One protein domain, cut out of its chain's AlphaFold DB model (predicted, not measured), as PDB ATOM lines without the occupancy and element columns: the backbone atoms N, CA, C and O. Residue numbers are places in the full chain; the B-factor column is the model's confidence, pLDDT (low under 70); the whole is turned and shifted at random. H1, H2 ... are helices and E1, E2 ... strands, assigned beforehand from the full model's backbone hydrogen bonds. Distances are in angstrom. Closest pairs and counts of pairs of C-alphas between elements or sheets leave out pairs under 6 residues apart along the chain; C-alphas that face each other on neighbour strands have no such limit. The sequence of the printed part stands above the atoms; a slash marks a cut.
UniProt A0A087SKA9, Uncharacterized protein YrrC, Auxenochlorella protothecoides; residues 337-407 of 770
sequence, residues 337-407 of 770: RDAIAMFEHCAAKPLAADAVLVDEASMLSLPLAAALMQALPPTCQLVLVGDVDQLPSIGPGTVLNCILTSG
ATOM      1  N   ARG A 337      24.920   5.022 -27.174       35.03
ATOM      2  CA  ARG A 337      25.571   6.320 -26.934       35.03
ATOM      3  C   ARG A 337      27.087   6.285 -27.031       35.03
ATOM      4  O   ARG A 337      27.597   7.314 -27.392       35.03
ATOM      5  N   ASP A 338      27.805   5.195 -26.770       37.31
ATOM      6  CA  ASP A 338      29.266   5.118 -26.962       37.31
ATOM      7  C   ASP A 338      29.580   5.117 -28.463       37.31
ATOM      8  O   ASP A 338      30.438   5.869 -28.911       37.31
ATOM      9  N   ALA A 339      28.833   4.334 -29.258       38.25
ATOM     10  CA  ALA A 339      28.920   4.387 -30.716       38.25
ATOM     11  C   ALA A 339      28.520   5.772 -31.253       38.25
ATOM     12  O   ALA A 339      29.185   6.278 -32.145       38.25
ATOM     13  N   ILE A 340      27.487   6.406 -30.681       40.53
ATOM     14  CA  ILE A 340      27.036   7.767 -31.019       40.53
ATOM     15  C   ILE A 340      28.003   8.846 -30.496       40.53
ATOM     16  O   ILE A 340      28.179   9.864 -31.147       40.53
ATOM     17  N   ALA A 341      28.683   8.624 -29.373       41.34
ATOM     18  CA  ALA A 341      29.636   9.545 -28.749       41.34
ATOM     19  C   ALA A 341      30.985   9.553 -29.468       41.34
ATOM     20  O   ALA A 341      31.788  10.455 -29.241       41.34
ATOM     21  N   MET A 342      31.234   8.574 -30.345       56.09
ATOM     22  CA  MET A 342      32.309   8.655 -31.332       56.09
ATOM     23  C   MET A 342      32.001   9.658 -32.449       56.09
ATOM     24  O   MET A 342      32.926  10.084 -33.136       56.09
ATOM     25  N   PHE A 343      30.734  10.036 -32.650       69.31
ATOM     26  CA  PHE A 343      30.362  11.024 -33.653       69.31
ATOM     27  C   PHE A 343      30.403  12.426 -33.056       69.31
ATOM     28  O   PHE A 343      29.849  12.703 -31.994       69.31
ATOM     29  N   GLU A 344      31.036  13.338 -33.788       78.25
ATOM     30  CA  GLU A 344      31.055  14.757 -33.441       78.25
ATOM     31  C   GLU A 344      29.639  15.354 -33.386       78.25
ATOM     32  O   GLU A 344      29.365  16.233 -32.564       78.25
ATOM     33  N   HIS A 345      28.742  14.859 -34.243       82.44
ATOM     34  CA  HIS A 345      27.354  15.289 -34.316       82.44
ATOM     35  C   HIS A 345      26.418  14.318 -33.599       82.44
ATOM     36  O   HIS A 345      26.477  13.105 -33.786       82.44
ATOM     37  N   CYS A 346      25.531  14.878 -32.782       85.06
ATOM     38  CA  CYS A 346      24.569  14.152 -31.956       85.06
ATOM     39  C   CYS A 346      23.420  15.088 -31.553       85.06
ATOM     40  O   CYS A 346      23.391  16.249 -31.958       85.06
ATOM     41  N   ALA A 347      22.520  14.639 -30.674       83.75
ATOM     42  CA  ALA A 347      21.399  15.467 -30.218       83.75
ATOM     43  C   ALA A 347      21.839  16.786 -29.548       83.75
ATOM     44  O   ALA A 347      21.122  17.781 -29.611       83.75
ATOM     45  N   ALA A 348      23.024  16.811 -28.922       84.25
ATOM     46  CA  ALA A 348      23.588  18.016 -28.307       84.25
ATOM     47  C   ALA A 348      24.308  18.937 -29.310       84.25
ATOM     48  O   ALA A 348      24.469  20.128 -29.043       84.25
ATOM     49  N   LYS A 349      24.742  18.397 -30.454       87.38
ATOM     50  CA  LYS A 349      25.398  19.130 -31.543       87.38
ATOM     51  C   LYS A 349      24.855  18.624 -32.888       87.38
ATOM     52  O   LYS A 349      25.512  17.799 -33.526       87.38
ATOM     53  N   PRO A 350      23.648  19.058 -33.300       89.69
ATOM     54  CA  PRO A 350      23.041  18.595 -34.543       89.69
ATOM     55  C   PRO A 350      23.878  18.949 -35.779       89.69
ATOM     56  O   PRO A 350      24.764  19.808 -35.734       89.69
ATOM     57  N   LEU A 351      23.589  18.290 -36.896       90.31
ATOM     58  CA  LEU A 351      24.108  18.630 -38.214       90.31
ATOM     59  C   LEU A 351      23.568  19.994 -38.652       90.31
ATOM     60  O   LEU A 351      22.384  20.288 -38.494       90.31
ATOM     61  N   ALA A 352      24.434  20.815 -39.241       90.69
ATOM     62  CA  ALA A 352      24.044  22.080 -39.853       90.69
ATOM     63  C   ALA A 352      23.515  21.832 -41.276       90.69
ATOM     64  O   ALA A 352      24.185  22.150 -42.255       90.69
ATOM     65  N   ALA A 353      22.343  21.200 -41.382       89.06
ATOM     66  CA  ALA A 353      21.712  20.863 -42.655       89.06
ATOM     67  C   ALA A 353      20.189  21.040 -42.591       89.06
ATOM     68  O   ALA A 353      19.548  20.621 -41.628       89.06
ATOM     69  N   ASP A 354      19.621  21.625 -43.648       93.19
ATOM     70  CA  ASP A 354      18.168  21.740 -43.838       93.19
ATOM     71  C   ASP A 354      17.571  20.478 -44.476       93.19
ATOM     72  O   ASP A 354      16.399  20.154 -44.275       93.19
ATOM     73  N   ALA A 355      18.385  19.746 -45.239       94.44
ATOM     74  CA  ALA A 355      18.030  18.469 -45.830       94.44
ATOM     75  C   ALA A 355      19.235  17.521 -45.834       94.44
ATOM     76  O   ALA A 355      20.367  17.936 -46.082       94.44
ATOM     77  N   VAL A 356      18.976  16.236 -45.600       94.31
ATOM     78  CA  VAL A 356      19.960  15.155 -45.666       94.31
ATOM     79  C   VAL A 356      19.446  14.071 -46.604       94.31
ATOM     80  O   VAL A 356      18.341  13.552 -46.434       94.31
ATOM     81  N   LEU A 357      20.270  13.727 -47.590       94.56
ATOM     82  CA  LEU A 357      20.050  12.626 -48.519       94.56
ATOM     83  C   LEU A 357      20.983  11.476 -48.144       94.56
ATOM     84  O   LEU A 357      22.197  11.656 -48.091       94.56
ATOM     85  N   VAL A 358      20.415  10.299 -47.904       93.56
ATOM     86  CA  VAL A 358      21.170   9.067 -47.666       93.56
ATOM     87  C   VAL A 358      20.910   8.127 -48.827       93.56
ATOM     88  O   VAL A 358      19.812   7.584 -48.945       93.56
ATOM     89  N   ASP A 359      21.920   7.951 -49.667       90.62
ATOM     90  CA  ASP A 359      21.927   6.917 -50.698       90.62
ATOM     91  C   ASP A 359      22.406   5.571 -50.120       90.62
ATOM     92  O   ASP A 359      23.011   5.527 -49.046       90.62
ATOM     93  N   GLU A 360      22.104   4.470 -50.806       89.38
ATOM     94  CA  GLU A 360      22.402   3.094 -50.372       89.38
ATOM     95  C   GLU A 360      21.910   2.776 -48.942       89.38
ATOM     96  O   GLU A 360      22.533   2.048 -48.161       89.38
ATOM     97  N   ALA A 361      20.724   3.282 -48.588       90.69
ATOM     98  CA  ALA A 361      20.102   3.099 -47.276       90.69
ATOM     99  C   ALA A 361      19.821   1.621 -46.920       90.69
ATOM    100  O   ALA A 361      19.543   1.302 -45.762       90.69
ATOM    101  N   SER A 362      19.927   0.694 -47.878       86.81
ATOM    102  CA  SER A 362      19.898  -0.757 -47.644       86.81
ATOM    103  C   SER A 362      21.051  -1.227 -46.740       86.81
ATOM    104  O   SER A 362      20.895  -2.183 -45.972       86.81
ATOM    105  N   MET A 363      22.180  -0.510 -46.760       86.56
ATOM    106  CA  MET A 363      23.359  -0.755 -45.926       86.56
ATOM    107  C   MET A 363      23.266  -0.108 -44.536       86.56
ATOM    108  O   MET A 363      24.128  -0.347 -43.681       86.56
ATOM    109  N   LEU A 364      22.221   0.680 -44.272       87.94
ATOM    110  CA  LEU A 364      22.045   1.403 -43.019       87.94
ATOM    111  C   LEU A 364      21.659   0.447 -41.877       87.94
ATOM    112  O   LEU A 364      20.530  -0.039 -41.785       87.94
ATOM    113  N   SER A 365      22.614   0.184 -40.982       87.69
ATOM    114  CA  SER A 365      22.382  -0.615 -39.770       87.69
ATOM    115  C   SER A 365      21.596   0.160 -38.710       87.69
ATOM    116  O   SER A 365      21.613   1.391 -38.691       87.69
ATOM    117  N   LEU A 366      20.951  -0.551 -37.779       86.56
ATOM    118  CA  LEU A 366      20.170   0.070 -36.707       86.56
ATOM    119  C   LEU A 366      20.985   1.062 -35.850       86.56
ATOM    120  O   LEU A 366      20.479   2.162 -35.620       86.56
ATOM    121  N   PRO A 367      22.232   0.762 -35.422       83.31
ATOM    122  CA  PRO A 367      23.027   1.726 -34.663       83.31
ATOM    123  C   PRO A 367      23.344   3.003 -35.446       83.31
ATOM    124  O   PRO A 367      23.222   4.099 -34.904       83.31
ATOM    125  N   LEU A 368      23.700   2.870 -36.729       86.06
ATOM    126  CA  LEU A 368      24.030   4.011 -37.586       86.06
ATOM    127  C   LEU A 368      22.790   4.854 -37.913       86.06
ATOM    128  O   LEU A 368      22.860   6.077 -37.882       86.06
ATOM    129  N   ALA A 369      21.643   4.212 -38.154       89.56
ATOM    130  CA  ALA A 369      20.371   4.908 -38.323       89.56
ATOM    131  C   ALA A 369      20.014   5.721 -37.077       89.56
ATOM    132  O   ALA A 369      19.654   6.888 -37.185       89.56
ATOM    133  N   ALA A 370      20.139   5.131 -35.887       87.94
ATOM    134  CA  ALA A 370      19.840   5.839 -34.650       87.94
ATOM    135  C   ALA A 370      20.814   7.005 -34.395       87.94
ATOM    136  O   ALA A 370      20.375   8.058 -33.936       87.94
ATOM    137  N   ALA A 371      22.098   6.841 -34.732       85.94
ATOM    138  CA  ALA A 371      23.090   7.916 -34.689       85.94
ATOM    139  C   ALA A 371      22.711   9.076 -35.616       85.94
ATOM    140  O   ALA A 371      22.646  10.220 -35.172       85.94
ATOM    141  N   LEU A 372      22.379   8.765 -36.874       91.19
ATOM    142  CA  LEU A 372      21.924   9.744 -37.855       91.19
ATOM    143  C   LEU A 372      20.687  10.491 -37.348       91.19
ATOM    144  O   LEU A 372      20.700  11.713 -37.290       91.19
ATOM    145  N   MET A 373      19.651   9.773 -36.908       90.06
ATOM    146  CA  MET A 373      18.416  10.388 -36.413       90.06
ATOM    147  C   MET A 373      18.653  11.309 -35.210       90.06
ATOM    148  O   MET A 373      17.996  12.338 -35.099       90.06
ATOM    149  N   GLN A 374      19.593  10.973 -34.319       88.94
ATOM    150  CA  GLN A 374      19.958  11.843 -33.195       88.94
ATOM    151  C   GLN A 374      20.745  13.079 -33.631       88.94
ATOM    152  O   GLN A 374      20.699  14.092 -32.942       88.94
ATOM    153  N   ALA A 375      21.475  13.008 -34.742       90.94
ATOM    154  CA  ALA A 375      22.247  14.122 -35.269       90.94
ATOM    155  C   ALA A 375      21.405  15.098 -36.111       90.94
ATOM    156  O   ALA A 375      21.859  16.211 -36.363       90.94
ATOM    157  N   LEU A 376      20.201  14.729 -36.554       92.50
ATOM    158  CA  LEU A 376      19.369  15.594 -37.394       92.50
ATOM    159  C   LEU A 376      18.601  16.645 -36.568       92.50
ATOM    160  O   LEU A 376      17.960  16.301 -35.572       92.50
ATOM    161  N   PRO A 377      18.593  17.925 -36.992       90.69
ATOM    162  CA  PRO A 377      17.668  18.919 -36.457       90.69
ATOM    163  C   PRO A 377      16.201  18.497 -36.664       90.69
ATOM    164  O   PRO A 377      15.881  17.929 -37.708       90.69
ATOM    165  N   PRO A 378      15.267  18.854 -35.758       87.75
ATOM    166  CA  PRO A 378      13.841  18.539 -35.923       87.75
ATOM    167  C   PRO A 378      13.197  19.113 -37.196       87.75
ATOM    168  O   PRO A 378      12.161  18.624 -37.633       87.75
ATOM    169  N   THR A 379      13.783  20.167 -37.769       89.81
ATOM    170  CA  THR A 379      13.323  20.825 -39.001       89.81
ATOM    171  C   THR A 379      13.947  20.245 -40.269       89.81
ATOM    172  O   THR A 379      13.555  20.644 -41.361       89.81
ATOM    173  N   CYS A 380      14.922  19.341 -40.146       93.81
ATOM    174  CA  CYS A 380      15.654  18.803 -41.283       93.81
ATOM    175  C   CYS A 380      14.799  17.798 -42.062       93.81
ATOM    176  O   CYS A 380      14.215  16.876 -41.488       93.81
ATOM    177  N   GLN A 381      14.783  17.921 -43.387       94.12
ATOM    178  CA  GLN A 381      14.198  16.911 -44.262       94.12
ATOM    179  C   GLN A 381      15.165  15.732 -44.422       94.12
ATOM    180  O   GLN A 381      16.320  15.927 -44.786       94.12
ATOM    181  N   LEU A 382      14.709  14.501 -44.189       93.69
ATOM    182  CA  LEU A 382      15.494  13.291 -44.444       93.69
ATOM    183  C   LEU A 382      14.931  12.549 -45.659       93.69
ATOM    184  O   LEU A 382      13.751  12.202 -45.680       93.69
ATOM    185  N   VAL A 383      15.783  12.273 -46.644       94.94
ATOM    186  CA  VAL A 383      15.457  11.454 -47.815       94.94
ATOM    187  C   VAL A 383      16.337  10.209 -47.796       94.94
ATOM    188  O   VAL A 383      17.561  10.311 -47.798       94.94
ATOM    189  N   LEU A 384      15.709   9.034 -47.769       94.38
ATOM    190  CA  LEU A 384      16.392   7.743 -47.831       94.38
ATOM    191  C   LEU A 384      16.181   7.130 -49.216       94.38
ATOM    192  O   LEU A 384      15.041   6.979 -49.656       94.38
ATOM    193  N   VAL A 385      17.270   6.756 -49.877       94.00
ATOM    194  CA  VAL A 385      17.281   6.085 -51.179       94.00
ATOM    195  C   VAL A 385      18.026   4.766 -51.023       94.00
ATOM    196  O   VAL A 385      19.075   4.710 -50.389       94.00
ATOM    197  N   GLY A 386      17.469   3.674 -51.541       91.38
ATOM    198  CA  GLY A 386      18.120   2.369 -51.483       91.38
ATOM    199  C   GLY A 386      17.268   1.250 -52.065       91.38
ATOM    200  O   GLY A 386      16.061   1.396 -52.244       91.38
ATOM    201  N   ASP A 387      17.914   0.120 -52.335       88.44
ATOM    202  CA  ASP A 387      17.300  -1.083 -52.900       88.44
ATOM    203  C   ASP A 387      17.172  -2.175 -51.821       88.44
ATOM    204  O   ASP A 387      18.168  -2.646 -51.269       88.44
ATOM    205  N   VAL A 388      15.939  -2.577 -51.502       84.88
ATOM    206  CA  VAL A 388      15.643  -3.581 -50.462       84.88
ATOM    207  C   VAL A 388      16.034  -5.007 -50.840       84.88
ATOM    208  O   VAL A 388      16.179  -5.847 -49.943       84.88
ATOM    209  N   ASP A 389      16.203  -5.275 -52.134       83.12
ATOM    210  CA  ASP A 389      16.574  -6.583 -52.673       83.12
ATOM    211  C   ASP A 389      18.095  -6.777 -52.733       83.12
ATOM    212  O   ASP A 389      18.581  -7.905 -52.886       83.12
ATOM    213  N   GLN A 390      18.870  -5.703 -52.536       83.75
ATOM    214  CA  GLN A 390      20.302  -5.803 -52.281       83.75
ATOM    215  C   GLN A 390      20.605  -6.425 -50.906       83.75
ATOM    216  O   GLN A 390      19.744  -6.619 -50.038       83.75
ATOM    217  N   LEU A 391      21.876  -6.784 -50.718       82.69
ATOM    218  CA  LEU A 391      22.391  -7.282 -49.448       82.69
ATOM    219  C   LEU A 391      22.062  -6.301 -48.303       82.69
ATOM    220  O   LEU A 391      22.337  -5.106 -48.427       82.69
ATOM    221  N   PRO A 392      21.512  -6.791 -47.177       78.94
ATOM    222  CA  PRO A 392      21.209  -5.948 -46.027       78.94
ATOM    223  C   PRO A 392      22.489  -5.454 -45.337       78.94
ATOM    224  O   PRO A 392      23.580  -5.986 -45.557       78.94
ATOM    225  N   SER A 393      22.350  -4.483 -44.432       81.69
ATOM    226  CA  SER A 393      23.449  -3.983 -43.596       81.69
ATOM    227  C   SER A 393      24.239  -5.107 -42.917       81.69
ATOM    228  O   SER A 393      23.658  -6.077 -42.431       81.69
ATOM    229  N   ILE A 394      25.564  -4.965 -42.804       77.38
ATOM    230  CA  ILE A 394      26.394  -5.920 -42.041       77.38
ATOM    231  C   ILE A 394      25.999  -5.901 -40.556       77.38
ATOM    232  O   ILE A 394      25.909  -6.947 -39.923       77.38
ATOM    233  N   GLY A 395      25.730  -4.707 -40.015       76.25
ATOM    234  CA  GLY A 395      25.252  -4.534 -38.645       76.25
ATOM    235  C   GLY A 395      23.787  -4.950 -38.451       76.25
ATOM    236  O   GLY A 395      23.063  -5.163 -39.433       76.25
ATOM    237  N   PRO A 396      23.332  -5.027 -37.188       82.38
ATOM    238  CA  PRO A 396      22.017  -5.546 -36.846       82.38
ATOM    239  C   PRO A 396      20.873  -4.666 -37.351       82.38
ATOM    240  O   PRO A 396      20.984  -3.440 -37.425       82.38
ATOM    241  N   GLY A 397      19.745  -5.318 -37.632       81.62
ATOM    242  CA  GLY A 397      18.506  -4.685 -38.068       81.62
ATOM    243  C   GLY A 397      18.295  -4.683 -39.583       81.62
ATOM    244  O   GLY A 397      19.143  -5.108 -40.369       81.62
ATOM    245  N   THR A 398      17.105  -4.223 -39.973       83.62
ATOM    246  CA  THR A 398      16.651  -4.069 -41.364       83.62
ATOM    247  C   THR A 398      15.927  -2.734 -41.521       83.62
ATOM    248  O   THR A 398      14.726  -2.694 -41.784       83.62
ATOM    249  N   VAL A 399      16.644  -1.633 -41.287       89.44
ATOM    250  CA  VAL A 399      16.061  -0.291 -41.120       89.44
ATOM    251  C   VAL A 399      15.213   0.127 -42.317       89.44
ATOM    252  O   VAL A 399      14.030   0.403 -42.140       89.44
ATOM    253  N   LEU A 400      15.783   0.107 -43.528       90.19
ATOM    254  CA  LEU A 400      15.076   0.518 -44.744       90.19
ATOM    255  C   LEU A 400      13.785  -0.290 -44.950       90.19
ATOM    256  O   LEU A 400      12.717   0.287 -45.128       90.19
ATOM    257  N   ASN A 401      13.857  -1.619 -44.832       87.94
ATOM    258  CA  ASN A 401      12.689  -2.489 -44.985       87.94
ATOM    259  C   ASN A 401      11.606  -2.207 -43.923       87.94
ATOM    260  O   ASN A 401      10.421  -2.139 -44.245       87.94
ATOM    261  N   CYS A 402      11.996  -2.002 -42.660       88.69
ATOM    262  CA  CYS A 402      11.061  -1.659 -41.586       88.69
ATOM    263  C   CYS A 402      10.380  -0.304 -41.825       88.69
ATOM    264  O   CYS A 402       9.183  -0.177 -41.591       88.69
ATOM    265  N   ILE A 403      11.117   0.699 -42.311       89.00
ATOM    266  CA  ILE A 403      10.563   2.019 -42.632       89.00
ATOM    267  C   ILE A 403       9.568   1.912 -43.793       89.00
ATOM    268  O   ILE A 403       8.442   2.391 -43.667       89.00
ATOM    269  N   LEU A 404       9.935   1.229 -44.882       88.06
ATOM    270  CA  LEU A 404       9.084   1.069 -46.066       88.06
ATOM    271  C   LEU A 404       7.776   0.328 -45.759       88.06
ATOM    272  O   LEU A 404       6.718   0.694 -46.261       88.06
ATOM    273  N   THR A 405       7.837  -0.692 -44.901       85.38
ATOM    274  CA  THR A 405       6.661  -1.489 -44.515       85.38
ATOM    275  C   THR A 405       5.822  -0.851 -43.404       85.38
ATOM    276  O   THR A 405       4.685  -1.268 -43.193       85.38
ATOM    277  N   SER A 406       6.332   0.181 -42.720       88.00
ATOM    278  CA  SER A 406       5.634   0.826 -41.596       88.00
ATOM    279  C   SER A 406       4.362   1.582 -41.991       88.00
ATOM    280  O   SER A 406       3.459   1.741 -41.169       88.00
ATOM    281  N   GLY A 407       4.304   2.107 -43.219       84.56
ATOM    282  CA  GLY A 407       3.250   3.026 -43.656       84.56
ATOM    283  C   GLY A 407       3.221   4.370 -42.912       84.56
ATOM    284  O   GLY A 407       2.231   5.088 -43.025       84.56
TER     285      GLY A 407
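Overview. This is residues 337 to 407 of the 770 residues of the protein "Uncharacterized protein YrrC" of Auxenochlorella protothecoides (UniProt A0A087SKA9). Two short parallel strands, E1 and E2, lie side by side, with the helix H2 over one face of the pair and the other face bare. H1 lies beyond H2 on the side away from the strands, H3 lies past the last residues of E2, and two long links make the ends of the longest axis. The printed part has 71 residues, with three named helices and two named strands in the order H1 E1 H2 E2 H3. The class is mixed, helices and strands, with 31 residues, under half, in named elements. The whole is compact, with a radius of gyration of the C-alphas of 12.4 A and spans of 35 by 26 by 19 A.

Arrangement. Look first at E1, residues 355 to 358, and E2, residues 381 to 384, which are parallel neighbours at 11 degrees. You will find N 356 and O 381 at 2.8 A and N 383 and O 356 at 2.9 A, both within hydrogen-bond range. H2, residues 366 to 375, stands between them in the chain, a strand-helix-strand unit, two parallel neighbour strands joined through a helix, with a right-handed crossover. Next look at H1, residues 337 to 341: it only just touches H2, with 3 pairs of C-alphas within 8 A, the closest being those of Ile 340 and Ala 371 at 5.4 A. H3, residues 399 to 406, is close to H2 but not clearly touching; their closest C-alphas, those of Leu 366 and Val 399, are 6.0 A apart. The lines of H2 and H3 are about perpendicular, at 83 degrees. H1 and H3 are apart, and so are H1 and E2, and E1 and H3. In H1, H2 and H3 every O i to N i+4 pair is within hydrogen-bond range.

Along the chain. Find C-alpha 355 at (18.030, 18.469, -45.830); from there E1 runs 10.1 A to C-alpha 358. E2 is also 10.1 A long, from Gln 381 to Leu 384. Find C-alpha 366 at (20.170, 0.070, -36.707), where H2 begins its 14.3 A to Ala 375. H1 runs 5.5 A from Arg 337 to Ala 341. H3 runs 10.5 A from Val 399 to C-alpha 406 at (5.634, 0.826, -41.596).

Size, cuts and confidence. The two C-alphas farthest apart, those of Ala 348 and Asp 389, are 35.3 A apart. The printed part has no cut. The links from H1 to E1, 13 residues, and from E2 to H3, 14 residues, are long, E1 to H2 is short, and H2 to E2 is tight. The mean pLDDT of the printed part is 83.7, and residues 337 to 343 are under 70.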